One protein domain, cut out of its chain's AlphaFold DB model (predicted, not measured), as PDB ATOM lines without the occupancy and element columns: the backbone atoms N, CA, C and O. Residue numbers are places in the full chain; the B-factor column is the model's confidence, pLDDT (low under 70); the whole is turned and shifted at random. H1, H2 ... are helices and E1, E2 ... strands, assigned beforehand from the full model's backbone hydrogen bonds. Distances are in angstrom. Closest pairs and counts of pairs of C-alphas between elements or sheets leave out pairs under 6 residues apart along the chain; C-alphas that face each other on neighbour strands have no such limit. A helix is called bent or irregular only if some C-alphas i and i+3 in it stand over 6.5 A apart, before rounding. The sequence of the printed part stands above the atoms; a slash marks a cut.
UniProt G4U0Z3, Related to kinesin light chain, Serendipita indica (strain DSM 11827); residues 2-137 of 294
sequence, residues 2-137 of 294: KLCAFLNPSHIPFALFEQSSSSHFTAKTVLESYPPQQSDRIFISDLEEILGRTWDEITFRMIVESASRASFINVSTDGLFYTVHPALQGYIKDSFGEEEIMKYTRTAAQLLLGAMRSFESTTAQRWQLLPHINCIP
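What this domain is: This is residues 2 to 137 of the 294 residues of the protein "Related to kinesin light chain" of Serendipita indica (strain DSM 11827) (UniProt G4U0Z3). One long helix, H6, has four shorter helices packed on it: H2 and H3 cross it, short H1 meets it, and H7 folds back beside it. H5 packs on H1, while the strand hairpin E1-E2 has the last part of H4 near it. The printed part has 136 residues, seven named helices and two named strands in the order H1 H2 H3 H4 E1 E2 H5 H6 H7, mostly helix; the sheet E1 - E2 is antiparallel. It is compact, radius of gyration of the C-alphas 14.6 A, spanning 46 by 35 by 26 A.

How they stand to each other: H1, residues 3 to 6, touches the hub H6, residues 98 to 115; their closest C-alphas, of Leu 3 and Tyr 104, are 5.8 A apart. H1 touches H5, residues 86 to 94, closest C-alphas Ala 5 and Gln 89, 4.4 A. H2, residues 15 to 22, touches H6 residues 111 to 115 alone, about perpendicular at 83 degrees, closest C-alphas Ser 20 and Gly 114, 4.0 A. H3, residues 40 to 51, touches H6 about perpendicular at 80 degrees, closest C-alphas Phe 43 and Thr 107, 5.1 A. H4, residues 57 to 69, touches no helix; its closest C-alpha to E1, residues 73 to 75, is Ala 67, 5.8 A from that of Ile 73. E1 and E2, residues 81 to 84, form an antiparallel hairpin, N 74 and O 83 within hydrogen-bond range at 2.8 A. H7, residues 123 to 133, and H6 form a helical hairpin, opposite ways at a shallow tilt of 7 degrees, closest C-alphas Leu 112 and Ile 133, 6.9 A. Every O i to N i+4 pair is within hydrogen-bond range in H2 to H6, but 5 of 7 in H7; H1 is too short for one.

Where its parts are: H1 begins at C-alpha 3, (-34.936, 27.077, 14.753). H6 is 25.8 A long, H4 18.1 A, H3 16.2 A and H7 15.0 A. H7 is only just irregular, C-alphas 128 and 131 being 6.9 A apart, and ends at C-alpha 133, (-44.093, 22.155, 6.384).

The domain as a whole: The C-alphas of Ser 33 and Arg 69, the two farthest apart, are 47.1 A apart. The printed part has no cut. The link H2 to H3, residues 23 to 39, is long. Mean pLDDT of the printed part is 87.3, with residues 28 to 36 and 118 to 121 under 70.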
ATOM      1  N   LYS A   2     -34.384  28.612  18.736       90.88
ATOM      2  CA  LYS A   2     -34.638  29.587  17.650       90.88
ATOM      3  C   LYS A   2     -35.171  28.937  16.368       90.88
ATOM      4  O   LYS A   2     -36.235  29.307  15.900       90.88
ATOM      5  N   LEU A   3     -34.495  27.889  15.893       91.25
ATOM      6  CA  LEU A   3     -34.936  27.077  14.753       91.25
ATOM      7  C   LEU A   3     -36.350  26.504  14.949       91.25
ATOM      8  O   LEU A   3     -37.212  26.631  14.086       91.25
ATOM      9  N   CYS A   4     -36.612  25.924  16.123       90.75
ATOM     10  CA  CYS A   4     -37.894  25.299  16.431       90.75
ATOM     11  C   CYS A   4     -39.046  26.309  16.528       90.75
ATOM     12  O   CYS A   4     -40.193  25.886  16.459       90.75
ATOM     13  N   ALA A   5     -38.784  27.616  16.665       92.62
ATOM     14  CA  ALA A   5     -39.831  28.639  16.617       92.62
ATOM     15  C   ALA A   5     -40.526  28.706  15.246       92.62
ATOM     16  O   ALA A   5     -41.674  29.135  15.157       92.62
ATOM     17  N   PHE A   6     -39.857  28.253  14.185       95.12
ATOM     18  CA  PHE A   6     -40.358  28.267  12.808       95.12
ATOM     19  C   PHE A   6     -40.999  26.941  12.379       95.12
ATOM     20  O   PHE A   6     -41.431  26.805  11.239       95.12
ATOM     21  N   LEU A   7     -41.108  25.985  13.302       95.81
ATOM     22  CA  LEU A   7     -41.866  24.749  13.132       95.81
ATOM     23  C   LEU A   7     -43.210  24.861  13.863       95.81
ATOM     24  O   LEU A   7     -43.372  25.703  14.751       95.81
ATOM     25  N   ASN A   8     -44.158  23.973  13.546       95.75
ATOM     26  CA  ASN A   8     -45.362  23.824  14.368       95.75
ATOM     27  C   ASN A   8     -44.968  23.581  15.844       95.75
ATOM     28  O   ASN A   8     -44.063  22.779  16.086       95.75
ATOM     29  N   PRO A   9     -45.597  24.270  16.819       92.88
ATOM     30  CA  PRO A   9     -45.200  24.195  18.225       92.88
ATOM     31  C   PRO A   9     -45.372  22.812  18.841       92.88
ATOM     32  O   PRO A   9     -44.706  22.517  19.825       92.88
ATOM     33  N   SER A  10     -46.267  21.978  18.312       93.38
ATOM     34  CA  SER A  10     -46.589  20.672  18.888       93.38
ATOM     35  C   SER A  10     -46.124  19.539  17.988       93.38
ATOM     36  O   SER A  10     -46.046  19.699  16.773       93.38
ATOM     37  N   HIS A  11     -45.871  18.379  18.596       92.69
ATOM     38  CA  HIS A  11     -45.568  17.132  17.891       92.69
ATOM     39  C   HIS A  11     -44.374  17.207  16.927       92.69
ATOM     40  O   HIS A  11     -44.358  16.491  15.933       92.69
ATOM     41  N   ILE A  12     -43.349  18.009  17.240       94.69
ATOM     42  CA  ILE A  12     -42.095  18.018  16.476       94.69
ATOM     43  C   ILE A  12     -41.442  16.639  16.639       94.69
ATOM     44  O   ILE A  12     -41.051  16.306  17.762       94.69
ATOM     45  N   PRO A  13     -41.322  15.824  15.579       93.00
ATOM     46  CA  PRO A  13     -40.814  14.469  15.722       93.00
ATOM     47  C   PRO A  13     -39.303  14.500  15.956       93.00
ATOM     48  O   PRO A  13     -38.582  15.205  15.258       93.00
ATOM     49  N   PHE A  14     -38.798  13.705  16.897       91.38
ATOM     50  CA  PHE A  14     -37.358  13.541  17.118       91.38
ATOM     51  C   PHE A  14     -36.642  13.083  15.844       91.38
ATOM     52  O   PHE A  14     -35.621  13.656  15.461       91.38
ATOM     53  N   ALA A  15     -37.256  12.130  15.137       89.69
ATOM     54  CA  ALA A  15     -36.756  11.602  13.875       89.69
ATOM     55  C   ALA A  15     -36.553  12.689  12.804       89.69
ATOM     56  O   ALA A  15     -35.752  12.485  11.901       89.69
ATOM     57  N   LEU A  16     -37.211  13.858  12.906       91.81
ATOM     58  CA  LEU A  16     -36.973  14.994  12.007       91.81
ATOM     59  C   LEU A  16     -35.485  15.348  11.933       91.81
ATOM     60  O   LEU A  16     -34.934  15.527  10.849       91.81
ATOM     61  N   PHE A  17     -34.853  15.483  13.097       92.06
ATOM     62  CA  PHE A  17     -33.486  15.974  13.206       92.06
ATOM     63  C   PHE A  17     -32.483  14.908  12.766       92.06
ATOM     64  O   PHE A  17     -31.584  15.204  11.980       92.06
ATOM     65  N   GLU A  18     -32.703  13.662  13.187       90.75
ATOM     66  CA  GLU A  18     -31.909  12.501  12.782       90.75
ATOM     67  C   GLU A  18     -31.966  12.269  11.268       90.75
ATOM     68  O   GLU A  18     -30.929  12.154  10.613       90.75
ATOM     69  N   GLN A  19     -33.170  12.236  10.689       88.81
ATOM     70  CA  GLN A  19     -33.362  11.995   9.258       88.81
ATOM     71  C   GLN A  19     -32.749  13.117   8.430       88.81
ATOM     72  O   GLN A  19     -32.053  12.862   7.445       88.81
ATOM     73  N   SER A  20     -32.961  14.364   8.854       90.62
ATOM     74  CA  SER A  20     -32.386  15.508   8.164       90.62
ATOM     75  C   SER A  20     -30.859  15.502   8.232       90.62
ATOM     76  O   SER A  20     -30.211  15.642   7.196       90.62
ATOM     77  N   SER A  21     -30.269  15.219   9.395       90.44
ATOM     78  CA  SER A  21     -28.812  15.101   9.547       90.44
ATOM     79  C   SER A  21     -28.227  13.943   8.729       90.44
ATOM     80  O   SER A  21     -27.247  14.134   8.009       90.44
ATOM     81  N   SER A  22     -28.885  12.779   8.721       87.94
ATOM     82  CA  SER A  22     -28.498  11.609   7.908       87.94
ATOM     83  C   SER A  22     -28.508  11.902   6.405       87.94
ATOM     84  O   SER A  22     -27.825  11.254   5.614       87.94
ATOM     85  N   SER A  23     -29.284  12.903   5.999       85.31
ATOM     86  CA  SER A  23     -29.342  13.404   4.635       85.31
ATOM     87  C   SER A  23     -28.388  14.578   4.360       85.31
ATOM     88  O   SER A  23     -28.459  15.193   3.298       85.31
ATOM     89  N   HIS A  24     -27.511  14.931   5.300       87.50
ATOM     90  CA  HIS A  24     -26.682  16.142   5.241       87.50
ATOM     91  C   HIS A  24     -27.503  17.417   5.002       87.50
ATOM     92  O   HIS A  24     -27.059  18.351   4.337       87.50
ATOM     93  N   PHE A  25     -28.737  17.424   5.511       88.12
ATOM     94  CA  PHE A  25     -29.716  18.491   5.353       88.12
ATOM     95  C   PHE A  25     -30.067  18.817   3.899       88.12
ATOM     96  O   PHE A  25     -30.654  19.863   3.655       88.12
ATOM     97  N   THR A  26     -29.734  17.980   2.910       83.12
ATOM     98  CA  THR A  26     -29.994  18.309   1.503       83.12
ATOM     99  C   THR A  26     -31.329  17.754   1.032       83.12
ATOM    100  O   THR A  26     -31.664  16.591   1.274       83.12
ATOM    101  N   ALA A  27     -32.049  18.560   0.251       75.56
ATOM    102  CA  ALA A  27     -33.197  18.083  -0.505       75.56
ATOM    103  C   ALA A  27     -32.785  16.919  -1.423       75.56
ATOM    104  O   ALA A  27     -31.654  16.872  -1.922       75.56
ATOM    105  N   LYS A  28     -33.712  15.989  -1.681       69.75
ATOM    106  CA  LYS A  28     -33.537  15.011  -2.759       69.75
ATOM    107  C   LYS A  28     -33.332  15.778  -4.065       69.75
ATOM    108  O   LYS A  28     -34.145  16.626  -4.426       69.75
ATOM    109  N   THR A  29     -32.265  15.456  -4.783       61.38
ATOM    110  CA  THR A  29     -32.083  15.905  -6.160       61.38
ATOM    111  C   THR A  29     -33.179  15.258  -7.002       61.38
ATOM    112  O   THR A  29     -33.098  14.078  -7.335       61.38
ATOM    113  N   VAL A  30     -34.258  16.002  -7.258       55.44
ATOM    114  CA  VAL A  30     -35.419  15.483  -7.997       55.44
ATOM    115  C   VAL A  30     -35.042  15.232  -9.475       55.44
ATOM    116  O   VAL A  30     -35.625  14.362 -10.111       55.44
ATOM    117  N   LEU A  31     -34.011  15.918  -9.996       55.78
ATOM    118  CA  LEU A  31     -33.313  15.607 -11.256       55.78
ATOM    119  C   LEU A  31     -31.833  15.962 -11.160       55.78
ATOM    120  O   LEU A  31     -31.494  16.985 -10.566       55.78
ATOM    121  N   GLU A  32     -30.982  15.203 -11.851       57.12
ATOM    122  CA  GLU A  32     -29.538  15.463 -11.997       57.12
ATOM    123  C   GLU A  32     -29.227  16.913 -12.420       57.12
ATOM    124  O   GLU A  32     -28.242  17.501 -11.979       57.12
ATOM    125  N   SER A  33     -30.123  17.526 -13.198       57.81
ATOM    126  CA  SER A  33     -30.026  18.907 -13.686       57.81
ATOM    127  C   SER A  33     -30.315  19.997 -12.637       57.81
ATOM    128  O   SER A  33     -30.135  21.179 -12.935       57.81
ATOM    129  N   TYR A  34     -30.759  19.644 -11.422       64.69
ATOM    130  CA  TYR A  34     -30.999  20.585 -10.315       64.69
ATOM    131  C   TYR A  34     -30.250  20.156  -9.046       64.69
ATOM    132  O   TYR A  34     -30.873  19.711  -8.076       64.69
ATOM    133  N   PRO A  35     -28.909  20.280  -9.028       64.00
ATOM    134  CA  PRO A  35     -28.134  20.040  -7.819       64.00
ATOM    135  C   PRO A  35     -28.521  21.038  -6.711       64.00
ATOM    136  O   PRO A  35     -29.066  22.107  -7.017       64.00
ATOM    137  N   PRO A  36     -28.228  20.718  -5.431       61.75
ATOM    138  CA  PRO A  36     -28.440  21.634  -4.313       61.75
ATOM    139  C   PRO A  36     -27.884  23.017  -4.650       61.75
ATOM    140  O   PRO A  36     -26.738  23.136  -5.098       61.75
ATOM    141  N   GLN A  37     -28.700  24.059  -4.493       70.56
ATOM    142  CA  GLN A  37     -28.267  25.390  -4.890       70.56
ATOM    143  C   GLN A  37     -27.151  25.871  -3.967       70.56
ATOM    144  O   GLN A  37     -27.154  25.615  -2.767       70.56
ATOM    145  N   GLN A  38     -26.189  26.613  -4.519       72.62
ATOM    146  CA  GLN A  38     -25.090  27.177  -3.731       72.62
ATOM    147  C   GLN A  38     -25.598  28.052  -2.568       72.62
ATOM    148  O   GLN A  38     -24.949  28.112  -1.526       72.62
ATOM    149  N   SER A  39     -26.762  28.687  -2.741       79.62
ATOM    150  CA  SER A  39     -27.473  29.452  -1.711       79.62
ATOM    151  C   SER A  39     -27.802  28.629  -0.466       79.62
ATOM    152  O   SER A  39     -27.796  29.172   0.635       79.62
ATOM    153  N   ASP A  40     -28.026  27.324  -0.622       86.38
ATOM    154  CA  ASP A  40     -28.456  26.442   0.463       86.38
ATOM    155  C   ASP A  40     -27.299  26.137   1.426       86.38
ATOM    156  O   ASP A  40     -27.521  25.818   2.592       86.38
ATOM    157  N   ARG A  41     -26.044  26.296   0.973       86.75
ATOM    158  CA  ARG A  41     -24.847  25.970   1.768       86.75
ATOM    159  C   ARG A  41     -24.765  26.736   3.078       86.75
ATOM    160  O   ARG A  41     -24.277  26.180   4.054       86.75
ATOM    161  N   ILE A  42     -25.217  27.990   3.099       91.00
ATOM    162  CA  ILE A  42     -25.190  28.807   4.318       91.00
ATOM    163  C   ILE A  42     -26.123  28.186   5.363       91.00
ATOM    164  O   ILE A  42     -25.707  27.962   6.495       91.00
ATOM    165  N   PHE A  43     -27.340  27.807   4.965       91.94
ATOM    166  CA  PHE A  43     -28.320  27.197   5.867       91.94
ATOM    167  C   PHE A  43     -27.927  25.779   6.289       91.94
ATOM    168  O   PHE A  43     -28.155  25.399   7.433       91.94
ATOM    169  N   ILE A  44     -27.309  25.008   5.390       90.56
ATOM    170  CA  ILE A  44     -26.741  23.694   5.717       90.56
ATOM    171  C   ILE A  44     -25.615  23.854   6.744       90.56
ATOM    172  O   ILE A  44     -25.597  23.135   7.734       90.56
ATOM    173  N   SER A  45     -24.719  24.828   6.559       91.56
ATOM    174  CA  SER A  45     -23.641  25.105   7.513       91.56
ATOM    175  C   SER A  45     -24.180  25.540   8.877       91.56
ATOM    176  O   SER A  45     -23.678  25.066   9.892       91.56
ATOM    177  N   ASP A  46     -25.210  26.395   8.914       91.88
ATOM    178  CA  ASP A  46     -25.886  26.768  10.165       91.88
ATOM    179  C   ASP A  46     -26.475  25.520  10.861       91.88
ATOM    180  O   ASP A  46     -26.395  25.380  12.079       91.88
ATOM    181  N   LEU A  47     -27.068  24.586  10.104       93.00
ATOM    182  CA  LEU A  47     -27.616  23.339  10.652       93.00
ATOM    183  C   LEU A  47     -26.528  22.391  11.160       93.00
ATOM    184  O   LEU A  47     -26.700  21.811  12.228       93.00
ATOM    185  N   GLU A  48     -25.411  22.259  10.445       92.50
ATOM    186  CA  GLU A  48     -24.252  21.477  10.892       92.50
ATOM    187  C   GLU A  48     -23.635  22.042  12.175       92.50
ATOM    188  O   GLU A  48     -23.177  21.274  13.019       92.50
ATOM    189  N   GLU A  49     -23.631  23.366  12.347       91.19
ATOM    190  CA  GLU A  49     -23.174  24.010  13.583       91.19
ATOM    191  C   GLU A  49     -24.125  23.721  14.756       91.19
ATOM    192  O   GLU A  49     -23.675  23.470  15.873       91.19
ATOM    193  N   ILE A  50     -25.440  23.712  14.508       88.81
ATOM    194  CA  ILE A  50     -26.461  23.504  15.547       88.81
ATOM    195  C   ILE A  50     -26.616  22.026  15.931       88.81
ATOM    196  O   ILE A  50     -26.789  21.717  17.111       88.81
ATOM    197  N   LEU A  51     -26.639  21.122  14.950       90.12
ATOM    198  CA  LEU A  51     -27.004  19.707  15.118       90.12
ATOM    199  C   LEU A  51     -25.817  18.751  14.954       90.12
ATOM    200  O   LEU A  51     -25.955  17.559  15.218       90.12
ATOM    201  N   GLY A  52     -24.662  19.264  14.532       86.62
ATOM    202  CA  GLY A  52     -23.490  18.467  14.213       86.62
ATOM    203  C   GLY A  52     -23.502  17.930  12.780       86.62
ATOM    204  O   GLY A  52     -24.543  17.732  12.150       86.62
ATOM    205  N   ARG A  53     -22.296  17.662  12.264       83.50
ATOM    206  CA  ARG A  53     -22.083  16.987  10.967       83.50
ATOM    207  C   ARG A  53     -22.419  15.503  11.010       83.50
ATOM    208  O   ARG A  53     -22.827  14.925  10.009       83.50
ATOM    209  N   THR A  54     -22.187  14.896  12.165       85.62
ATOM    210  CA  THR A  54     -22.560  13.524  12.489       85.62
ATOM    211  C   THR A  54     -23.610  13.590  13.581       85.62
ATOM    212  O   THR A  54     -23.366  14.230  14.604       85.62
ATOM    213  N   TRP A  55     -24.756  12.949  13.355       89.56
ATOM    214  CA  TRP A  55     -25.850  12.929  14.318       89.56
ATOM    215  C   TRP A  55     -25.384  12.343  15.656       89.56
ATOM    216  O   TRP A  55     -25.001  11.176  15.727       89.56
ATOM    217  N   ASP A  56     -25.405  13.167  16.704       90.75
ATOM    218  CA  ASP A  56     -25.120  12.764  18.079       90.75
ATOM    219  C   ASP A  56     -26.402  12.875  18.907       90.75
ATOM    220  O   ASP A  56     -26.755  13.926  19.452       90.75
ATOM    221  N   GLU A  57     -27.111  11.753  18.978       89.94
ATOM    222  CA  GLU A  57     -28.350  11.630  19.735       89.94
ATOM    223  C   GLU A  57     -28.168  11.972  21.220       89.94
ATOM    224  O   GLU A  57     -29.049  12.597  21.811       89.94
ATOM    225  N   ILE A  58     -27.042  11.594  21.832       89.69
ATOM    226  CA  ILE A  58     -26.812  11.788  23.269       89.69
ATOM    227  C   ILE A  58     -26.691  13.282  23.556       89.69
ATOM    228  O   ILE A  58     -27.410  13.812  24.407       89.69
ATOM    229  N   THR A  59     -25.834  13.972  22.804       89.31
ATOM    230  CA  THR A  59     -25.645  15.420  22.948       89.31
ATOM    231  C   THR A  59     -26.950  16.170  22.682       89.31
ATOM    232  O   THR A  59     -27.321  17.062  23.451       89.31
ATOM    233  N   PHE A  60     -27.705  15.779  21.650       90.31
ATOM    234  CA  PHE A  60     -28.997  16.395  21.359       90.31
ATOM    235  C   PHE A  60     -30.005  16.192  22.500       90.31
ATOM    236  O   PHE A  60     -30.637  17.156  22.944       90.31
ATOM    237  N   ARG A  61     -30.132  14.967  23.031       89.44
ATOM    238  CA  ARG A  61     -31.027  14.675  24.162       89.44
ATOM    239  C   ARG A  61     -30.653  15.478  25.404       89.44
ATOM    240  O   ARG A  61     -31.546  16.045  26.025       89.44
ATOM    241  N   MET A  62     -29.364  15.635  25.714       89.12
ATOM    242  CA  MET A  62     -28.915  16.472  26.837       89.12
ATOM    243  C   MET A  62     -29.345  17.942  26.687       89.12
ATOM    244  O   MET A  62     -29.789  18.567  27.656       89.12
ATOM    245  N   ILE A  63     -29.260  18.501  25.475       88.44
ATOM    246  CA  ILE A  63     -29.723  19.869  25.186       88.44
ATOM    247  C   ILE A  63     -31.240  19.976  25.390       88.44
ATOM    248  O   ILE A  63     -31.718  20.929  26.016       88.44
ATOM    249  N   VAL A  64     -32.002  18.999  24.890       88.62
ATOM    250  CA  VAL A  64     -33.463  18.964  25.038       88.62
ATOM    251  C   VAL A  64     -33.871  18.823  26.505       88.62
ATOM    252  O   VAL A  64     -34.749  19.555  26.955       88.62
ATOM    253  N   GLU A  65     -33.219  17.954  27.275       88.19
ATOM    254  CA  GLU A  65     -33.464  17.794  28.713       88.19
ATOM    255  C   GLU A  65     -33.183  19.085  29.485       88.19
ATOM    256  O   GLU A  65     -33.970  19.480  30.348       88.19
ATOM    257  N   SER A  66     -32.096  19.785  29.150       89.81
ATOM    258  CA  SER A  66     -31.787  21.092  29.732       89.81
ATOM    259  C   SER A  66     -32.892  22.114  29.438       89.81
ATOM    260  O   SER A  66     -33.339  22.823  30.341       89.81
ATOM    261  N   ALA A  67     -33.380  22.175  28.195       88.19
ATOM    262  CA  ALA A  67     -34.497  23.045  27.823       88.19
ATOM    263  C   ALA A  67     -35.822  22.622  28.482       88.19
ATOM    264  O   ALA A  67     -36.648  23.475  28.814       88.19
ATOM    265  N   SER A  68     -36.020  21.322  28.701       89.75
ATOM    266  CA  SER A  68     -37.209  20.781  29.354       89.75
ATOM    267  C   SER A  68     -37.249  21.094  30.847       89.75
ATOM    268  O   SER A  68     -38.283  21.521  31.354       89.75
ATOM    269  N   ARG A  69     -36.105  21.022  31.541       89.75
ATOM    270  CA  ARG A  69     -35.966  21.476  32.938       89.75
ATOM    271  C   ARG A  69     -36.282  22.961  33.119       89.75
ATOM    272  O   ARG A  69     -36.742  23.357  34.183       89.75
ATOM    273  N   ALA A  70     -36.051  23.767  32.084       86.56
ATOM    274  CA  ALA A  70     -36.421  25.180  32.042       86.56
ATOM    275  C   ALA A  70     -37.862  25.425  31.542       86.56
ATOM    276  O   ALA A  70     -38.240  26.569  31.299       86.56
ATOM    277  N   SER A  71     -38.666  24.371  31.366       86.44
ATOM    278  CA  SER A  71     -40.053  24.417  30.876       86.44
ATOM    279  C   SER A  71     -40.224  25.022  29.476       86.44
ATOM    280  O   SER A  71     -41.324  25.423  29.096       86.44
ATOM    281  N   PHE A  72     -39.156  25.078  28.676       87.06
ATOM    282  CA  PHE A  72     -39.207  25.593  27.304       87.06
ATOM    283  C   PHE A  72     -39.665  24.541  26.289       87.06
ATOM    284  O   PHE A  72     -40.271  24.888  25.270       87.06
ATOM    285  N   ILE A  73     -39.370  23.268  26.567       90.81
ATOM    286  CA  ILE A  73     -39.788  22.111  25.771       90.81
ATOM    287  C   ILE A  73     -40.489  21.104  26.680       90.81
ATOM    288  O   ILE A  73     -39.972  20.734  27.732       90.81
ATOM    289  N   ASN A  74     -41.632  20.601  26.233       92.38
ATOM    290  CA  ASN A  74     -42.201  19.373  26.765       92.38
ATOM    291  C   ASN A  74     -41.801  18.194  25.869       92.38
ATOM    292  O   ASN A  74     -41.896  18.290  24.644       92.38
ATOM    293  N   VAL A  75     -41.355  17.101  26.482       92.00
ATOM    294  CA  VAL A  75     -40.992  15.857  25.796       92.00
ATOM    295  C   VAL A  75     -42.099  14.844  26.063       92.00
ATOM    296  O   VAL A  75     -42.527  14.682  27.206       92.00
ATOM    297  N   SER A  76     -42.592  14.181  25.019       93.00
ATOM    298  CA  SER A  76     -43.582  13.112  25.173       93.00
ATOM    299  C   SER A  76     -43.034  11.957  26.016       93.00
ATOM    300  O   SER A  76     -41.826  11.753  26.122       93.00
ATOM    301  N   THR A  77     -43.926  11.166  26.613       89.62
ATOM    302  CA  THR A  77     -43.545  10.046  27.492       89.62
ATOM    303  C   THR A  77     -42.713   8.973  26.792       89.62
ATOM    304  O   THR A  77     -41.914   8.306  27.439       89.62
ATOM    305  N   ASP A  78     -42.887   8.811  25.481       88.81
ATOM    306  CA  ASP A  78     -42.101   7.913  24.627       88.81
ATOM    307  C   ASP A  78     -40.786   8.542  24.123       88.81
ATOM    308  O   ASP A  78     -39.981   7.862  23.491       88.81
ATOM    309  N   GLY A  79     -40.549   9.832  24.388       87.69
ATOM    310  CA  GLY A  79     -39.363  10.560  23.936       87.69
ATOM    311  C   GLY A  79     -39.305  10.824  22.429       87.69
ATOM    312  O   GLY A  79     -38.250  11.235  21.940       87.69
ATOM    313  N   LEU A  80     -40.399  10.576  21.698       89.75
ATOM    314  CA  LEU A  80     -40.454  10.664  20.235       89.75
ATOM    315  C   LEU A  80     -40.890  12.034  19.718       89.75
ATOM    316  O   LEU A  80     -40.625  12.353  18.558       89.75
ATOM    317  N   PHE A  81     -41.548  12.842  20.546       93.12
ATOM    318  CA  PHE A  81     -42.098  14.129  20.149       93.12
ATOM    319  C   PHE A  81     -41.730  15.233  21.128       93.12
ATOM    320  O   PHE A  81     -41.685  15.049  22.347       93.12
ATOM    321  N   TYR A  82     -41.545  16.420  20.564       93.19
ATOM    322  CA  TYR A  82     -41.275  17.638  21.301       93.19
ATOM    323  C   TYR A  82     -42.371  18.663  21.069       93.19
ATOM    324  O   TYR A  82     -42.850  18.858  19.949       93.19
ATOM    325  N   THR A  83     -42.721  19.366  22.138       94.12
ATOM    326  CA  THR A  83     -43.628  20.505  22.096       94.12
ATOM    327  C   THR A  83     -42.901  21.726  22.630       94.12
ATOM    328  O   THR A  83     -42.496  21.762  23.792       94.12
ATOM    329  N   VAL A  84     -42.731  22.738  21.786       93.12
ATOM    330  CA  VAL A  84     -42.216  24.052  22.175       93.12
ATOM    331  C   VAL A  84     -43.397  24.922  22.573       93.12
ATOM    332  O   VAL A  84     -44.381  25.017  21.844       93.12
ATOM    333  N   HIS A  85     -43.298  25.593  23.717       89.44
ATOM    334  CA  HIS A  85     -44.383  26.445  24.192       89.44
ATOM    335  C   HIS A  85     -44.717  27.554  23.159       89.44
ATOM    336  O   HIS A  85     -43.821  28.328  22.807       89.44
ATOM    337  N   PRO A  86     -45.977  27.705  22.691       89.31
ATOM    338  CA  PRO A  86     -46.323  28.683  21.653       89.31
ATOM    339  C   PRO A  86     -45.948  30.127  22.008       89.31
ATOM    340  O   PRO A  86     -45.437  30.854  21.161       89.31
ATOM    341  N   ALA A  87     -46.109  30.529  23.276       89.50
ATOM    342  CA  ALA A  87     -45.702  31.865  23.727       89.50
ATOM    343  C   ALA A  87     -44.186  32.098  23.613       89.50
ATOM    344  O   ALA A  87     -43.759  33.213  23.338       89.50
ATOM    345  N   LEU A  88     -43.371  31.048  23.772       90.12
ATOM    346  CA  LEU A  88     -41.928  31.145  23.573       90.12
ATOM    347  C   LEU A  88     -41.592  31.288  22.086       90.12
ATOM    348  O   LEU A  88     -40.721  32.079  21.741       90.12
ATOM    349  N   GLN A  89     -42.285  30.561  21.202       91.25
ATOM    350  CA  GLN A  89     -42.113  30.755  19.759       91.25
ATOM    351  C   GLN A  89     -42.493  32.178  19.336       91.25
ATOM    352  O   GLN A  89     -41.764  32.780  18.552       91.25
ATOM    353  N   GLY A  90     -43.606  32.701  19.866       90.75
ATOM    354  CA  GLY A  90     -44.048  34.080  19.649       90.75
ATOM    355  C   GLY A  90     -42.990  35.077  20.105       90.75
ATOM    356  O   GLY A  90     -42.469  35.815  19.283       90.75
ATOM    357  N   TYR A  91     -42.558  34.982  21.366       92.75
ATOM    358  CA  TYR A  91     -41.506  35.839  21.915       92.75
ATOM    359  C   TYR A  91     -40.215  35.821  21.081       92.75
ATOM    360  O   TYR A  91     -39.642  36.869  20.806       92.75
ATOM    361  N   ILE A  92     -39.762  34.638  20.647       92.44
ATOM    362  CA  ILE A  92     -38.570  34.515  19.796       92.44
ATOM    363  C   ILE A  92     -38.775  35.254  18.469       92.44
ATOM    364  O   ILE A  92     -37.887  35.994  18.052       92.44
ATOM    365  N   LYS A  93     -39.926  35.076  17.811       91.62
ATOM    366  CA  LYS A  93     -40.228  35.752  16.540       91.62
ATOM    367  C   LYS A  93     -40.335  37.263  16.708       91.62
ATOM    368  O   LYS A  93     -39.776  37.983  15.893       91.62
ATOM    369  N   ASP A  94     -40.974  37.722  17.778       93.88
ATOM    370  CA  ASP A  94     -41.144  39.146  18.080       93.88
ATOM    371  C   ASP A  94     -39.811  39.821  18.438       93.88
ATOM    372  O   ASP A  94     -39.643  41.022  18.243       93.88
ATOM    373  N   SER A  95     -38.846  39.050  18.954       94.31
ATOM    374  CA  SER A  95     -37.503  39.544  19.272       94.31
ATOM    375  C   SER A  95     -36.586  39.701  18.055       94.31
ATOM    376  O   SER A  95     -35.507  40.277  18.190       94.31
ATOM    377  N   PHE A  96     -36.979  39.175  16.893       94.31
ATOM    378  CA  PHE A  96     -36.151  39.133  15.691       94.31
ATOM    379  C   PHE A  96     -36.500  40.227  14.691       94.31
ATOM    380  O   PHE A  96     -37.662  40.579  14.493       94.31
ATOM    381  N   GLY A  97     -35.471  40.714  13.995       94.94
ATOM    382  CA  GLY A  97     -35.658  41.519  12.789       94.94
ATOM    383  C   GLY A  97     -36.129  40.677  11.597       94.94
ATOM    384  O   GLY A  97     -36.034  39.446  11.601       94.94
ATOM    385  N   GLU A  98     -36.583  41.336  10.528       92.56
ATOM    386  CA  GLU A  98     -37.050  40.661   9.302       92.56
ATOM    387  C   GLU A  98     -35.990  39.725   8.693       92.56
ATOM    388  O   GLU A  98     -36.310  38.617   8.256       92.56
ATOM    389  N   GLU A  99     -34.717  40.131   8.708       92.56
ATOM    390  CA  GLU A  99     -33.606  39.318   8.199       92.56
ATOM    391  C   GLU A  99     -33.411  38.027   9.002       92.56
ATOM    392  O   GLU A  99     -33.219  36.957   8.422       92.56
ATOM    393  N   GLU A 100     -33.505  38.096  10.332       93.62
ATOM    394  CA  GLU A 100     -33.379  36.929  11.209       93.62
ATOM    395  C   GLU A 100     -34.572  35.986  11.056       93.62
ATOM    396  O   GLU A 100     -34.390  34.770  10.952       93.62
ATOM    397  N   ILE A 101     -35.789  36.538  10.980       94.19
ATOM    398  CA  ILE A 101     -37.011  35.779  10.688       94.19
ATOM    399  C   ILE A 101     -36.832  35.000   9.390       94.19
ATOM    400  O   ILE A 101     -37.079  33.791   9.342       94.19
ATOM    401  N   MET A 102     -36.358  35.669   8.341       93.75
ATOM    402  CA  MET A 102     -36.147  35.037   7.050       93.75
ATOM    403  C   MET A 102     -35.019  33.996   7.096       93.75
ATOM    404  O   MET A 102     -35.185  32.907   6.544       93.75
ATOM    405  N   LYS A 103     -33.908  34.283   7.792       93.81
ATOM    406  CA  LYS A 103     -32.805  33.331   8.001       93.81
ATOM    407  C   LYS A 103     -33.332  32.038   8.616       93.81
ATOM    408  O   LYS A 103     -33.208  30.985   8.000       93.81
ATOM    409  N   TYR A 104     -33.970  32.109   9.785       95.00
ATOM    410  CA  TYR A 104     -34.437  30.910  10.481       95.00
ATOM    411  C   TYR A 104     -35.601  30.211   9.772       95.00
ATOM    412  O   TYR A 104     -35.704  28.990   9.870       95.00
ATOM    413  N   THR A 105     -36.435  30.936   9.019       95.62
ATOM    414  CA  THR A 105     -37.457  30.315   8.161       95.62
ATOM    415  C   THR A 105     -36.809  29.463   7.070       95.62
ATOM    416  O   THR A 105     -37.221  28.322   6.867       95.62
ATOM    417  N   ARG A 106     -35.763  29.968   6.403       94.56
ATOM    418  CA  ARG A 106     -35.003  29.201   5.402       94.56
ATOM    419  C   ARG A 106     -34.230  28.043   6.026       94.56
ATOM    420  O   ARG A 106     -34.267  26.941   5.491       94.56
ATOM    421  N   THR A 107     -33.614  28.237   7.192       95.12
ATOM    422  CA  THR A 107     -32.959  27.149   7.937       95.12
ATOM    423  C   THR A 107     -33.959  26.052   8.329       95.12
ATOM    424  O   THR A 107     -33.660  24.868   8.194       95.12
ATOM    425  N   ALA A 108     -35.173  26.415   8.763       96.25
ATOM    426  CA  ALA A 108     -36.236  25.454   9.062       96.25
ATOM    427  C   ALA A 108     -36.734  24.733   7.800       96.25
ATOM    428  O   ALA A 108     -36.934  23.520   7.832       96.25
ATOM    429  N   ALA A 109     -36.879  25.448   6.680       95.00
ATOM    430  CA  ALA A 109     -37.200  24.838   5.394       95.00
ATOM    431  C   ALA A 109     -36.125  23.820   4.977       95.00
ATOM    432  O   ALA A 109     -36.469  22.706   4.589       95.00
ATOM    433  N   GLN A 110     -34.840  24.154   5.136       93.44
ATOM    434  CA  GLN A 110     -33.721  23.256   4.841       93.44
ATOM    435  C   GLN A 110     -33.728  22.005   5.731       93.44
ATOM    436  O   GLN A 110     -33.543  20.893   5.236       93.44
ATOM    437  N   LEU A 111     -34.019  22.165   7.027       94.25
ATOM    438  CA  LEU A 111     -34.188  21.041   7.947       94.25
ATOM    439  C   LEU A 111     -35.297  20.094   7.458       94.25
ATOM    440  O   LEU A 111     -35.100  18.881   7.412       94.25
ATOM    441  N   LEU A 112     -36.451  20.632   7.063       94.06
ATOM    442  CA  LEU A 112     -37.569  19.830   6.561       94.06
ATOM    443  C   LEU A 112     -37.232  19.163   5.220       94.06
ATOM    444  O   LEU A 112     -37.545  17.990   5.036       94.06
ATOM    445  N   LEU A 113     -36.536  19.864   4.320       90.81
ATOM    446  CA  LEU A 113     -36.058  19.322   3.041       90.81
ATOM    447  C   LEU A 113     -35.168  18.092   3.221       90.81
ATOM    448  O   LEU A 113     -35.346  17.111   2.499       90.81
ATOM    449  N   GLY A 114     -34.264  18.117   4.202       89.12
ATOM    450  CA  GLY A 114     -33.464  16.943   4.541       89.12
ATOM    451  C   GLY A 114     -34.294  15.797   5.133       89.12
ATOM    452  O   GLY A 114     -34.074  14.634   4.811       89.12
ATOM    453  N   ALA A 115     -35.305  16.094   5.952       89.50
ATOM    454  CA  ALA A 115     -36.131  15.055   6.573       89.50
ATOM    455  C   ALA A 115     -37.089  14.361   5.589       89.50
ATOM    456  O   ALA A 115     -37.343  13.164   5.704       89.50
ATOM    457  N   MET A 116     -37.568  15.076   4.565       86.31
ATOM    458  CA  MET A 116     -38.397  14.497   3.497       86.31
ATOM    459  C   MET A 116     -37.657  13.417   2.676       86.31
ATOM    460  O   MET A 116     -38.292  12.681   1.921       86.31
ATOM    461  N   ARG A 117     -36.326  13.297   2.815       71.56
ATOM    462  CA  ARG A 117     -35.457  12.427   2.005       71.56
ATOM    463  C   ARG A 117     -35.505  10.934   2.361       71.56
ATOM    464  O   ARG A 117     -34.993  10.130   1.584       71.56
ATOM    465  N   SER A 118     -36.079  10.525   3.493       55.53
ATOM    466  CA  SER A 118     -35.980   9.121   3.923       55.53
ATOM    467  C   SER A 118     -36.715   8.161   2.966       55.53
ATOM    468  O   SER A 118     -37.945   8.195   2.855       55.53
ATOM    469  N   PHE A 119     -35.949   7.269   2.315       45.75
ATOM    470  CA  PHE A 119     -36.436   6.129   1.514       45.75
ATOM    471  C   PHE A 119     -37.280   5.141   2.336       45.75
ATOM    472  O   PHE A 119     -37.990   4.314   1.770       45.75
ATOM    473  N   GLU A 120     -37.243   5.268   3.659       52.91
ATOM    474  CA  GLU A 120     -37.994   4.460   4.616       52.91
ATOM    475  C   GLU A 120     -39.159   5.239   5.239       52.91
ATOM    476  O   GLU A 120     -39.845   4.725   6.123       52.91
ATOM    477  N   SER A 121     -39.408   6.481   4.789       64.06
ATOM    478  CA  SER A 121     -40.472   7.296   5.367       64.06
ATOM    479  C   SER A 121     -41.835   6.659   5.131       64.06
ATOM    480  O   SER A 121     -42.343   6.595   4.006       64.06
ATOM    481  N   THR A 122     -42.444   6.191   6.220       78.38
ATOM    482  CA  THR A 122     -43.816   5.685   6.191       78.38
ATOM    483  C   THR A 122     -44.777   6.836   5.913       78.38
ATOM    484  O   THR A 122     -44.510   7.992   6.253       78.38
ATOM    485  N   THR A 123     -45.947   6.533   5.349       81.50
ATOM    486  CA  THR A 123     -47.017   7.527   5.173       81.50
ATOM    487  C   THR A 123     -47.326   8.255   6.488       81.50
ATOM    488  O   THR A 123     -47.542   9.462   6.482       81.50
ATOM    489  N   ALA A 124     -47.256   7.559   7.629       84.56
ATOM    490  CA  ALA A 124     -47.441   8.149   8.954       84.56
ATOM    491  C   ALA A 124     -46.386   9.219   9.292       84.56
ATOM    492  O   ALA A 124     -46.744  10.290   9.776       84.56
ATOM    493  N   GLN A 125     -45.107   8.973   8.995       84.56
ATOM    494  CA  GLN A 125     -44.046   9.966   9.204       84.56
ATOM    495  C   GLN A 125     -44.244  11.200   8.320       84.56
ATOM    496  O   GLN A 125     -44.053  12.323   8.777       84.56
ATOM    497  N   ARG A 126     -44.706  11.025   7.076       88.25
ATOM    498  CA  ARG A 126     -45.024  12.169   6.207       88.25
ATOM    499  C   ARG A 126     -46.170  13.003   6.779       88.25
ATOM    500  O   ARG A 126     -46.048  14.219   6.859       88.25
ATOM    501  N   TRP A 127     -47.227  12.371   7.288       90.31
ATOM    502  CA  TRP A 127     -48.302  13.091   7.983       90.31
ATOM    503  C   TRP A 127     -47.817  13.872   9.210       90.31
ATOM    504  O   TRP A 127     -48.309  14.970   9.455       90.31
ATOM    505  N   GLN A 128     -46.831  13.357   9.950       91.69
ATOM    506  CA  GLN A 128     -46.235  14.070  11.088       91.69
ATOM    507  C   GLN A 128     -45.465  15.326  10.657       91.69
ATOM    508  O   GLN A 128     -45.450  16.308  11.389       91.69
ATOM    509  N   LEU A 129     -44.857  15.333   9.466       93.19
ATOM    510  CA  LEU A 129     -44.124  16.495   8.950       93.19
ATOM    511  C   LEU A 129     -45.040  17.596   8.396       93.19
ATOM    512  O   LEU A 129     -44.656  18.769   8.405       93.19
ATOM    513  N   LEU A 130     -46.247  17.248   7.939       94.50
ATOM    514  CA  LEU A 130     -47.159  18.170   7.252       94.50
ATOM    515  C   LEU A 130     -47.456  19.464   8.043       94.50
ATOM    516  O   LEU A 130     -47.334  20.542   7.453       94.50
ATOM    517  N   PRO A 131     -47.781  19.435   9.356       95.75
ATOM    518  CA  PRO A 131     -48.023  20.657  10.121       95.75
ATOM    519  C   PRO A 131     -46.813  21.591  10.167       95.75
ATOM    520  O   PRO A 131     -46.987  22.806  10.184       95.75
ATOM    521  N   HIS A 132     -45.595  21.042  10.181       96.06
ATOM    522  CA  HIS A 132     -44.363  21.829  10.209       96.06
ATOM    523  C   HIS A 132     -44.044  22.422   8.836       96.06
ATOM    524  O   HIS A 132     -43.659  23.585   8.750       96.06
ATOM    525  N   ILE A 133     -44.265  21.667   7.758       95.19
ATOM    526  CA  ILE A 133     -44.093  22.155   6.384       95.19
ATOM    527  C   ILE A 133     -45.082  23.282   6.079       95.19
ATOM    528  O   ILE A 133     -44.698  24.291   5.491       95.19
ATOM    529  N   ASN A 134     -46.324  23.174   6.551       95.38
ATOM    530  CA  ASN A 134     -47.328  24.226   6.389       95.38
ATOM    531  C   ASN A 134     -47.016  25.507   7.187       95.38
ATOM    532  O   ASN A 134     -47.614  26.545   6.910       95.38
ATOM    533  N   CYS A 135     -46.071  25.477   8.138       94.81
ATOM    534  CA  CYS A 135     -45.548  26.695   8.764       94.81
ATOM    535  C   CYS A 135     -44.567  27.459   7.860       94.81
ATOM    536  O   CYS A 135     -44.338  28.646   8.091       94.81
ATOM    537  N   ILE A 136     -43.989  26.808   6.845       96.25
ATOM    538  CA  ILE A 136     -43.065  27.448   5.909       96.25
ATOM    539  C   ILE A 136     -43.870  28.165   4.815       96.25
ATOM    540  O   ILE A 136     -44.662  27.516   4.126       96.25
ATOM    541  N   PRO A 137     -43.666  29.477   4.593       95.00
ATOM    542  CA  PRO A 137     -44.378  30.215   3.556       95.00
ATOM    543  C   PRO A 137     -44.144  29.640   2.156       95.00
ATOM    544  O   PRO A 137     -43.023  29.268   1.803       95.00
TER     545      PRO A 137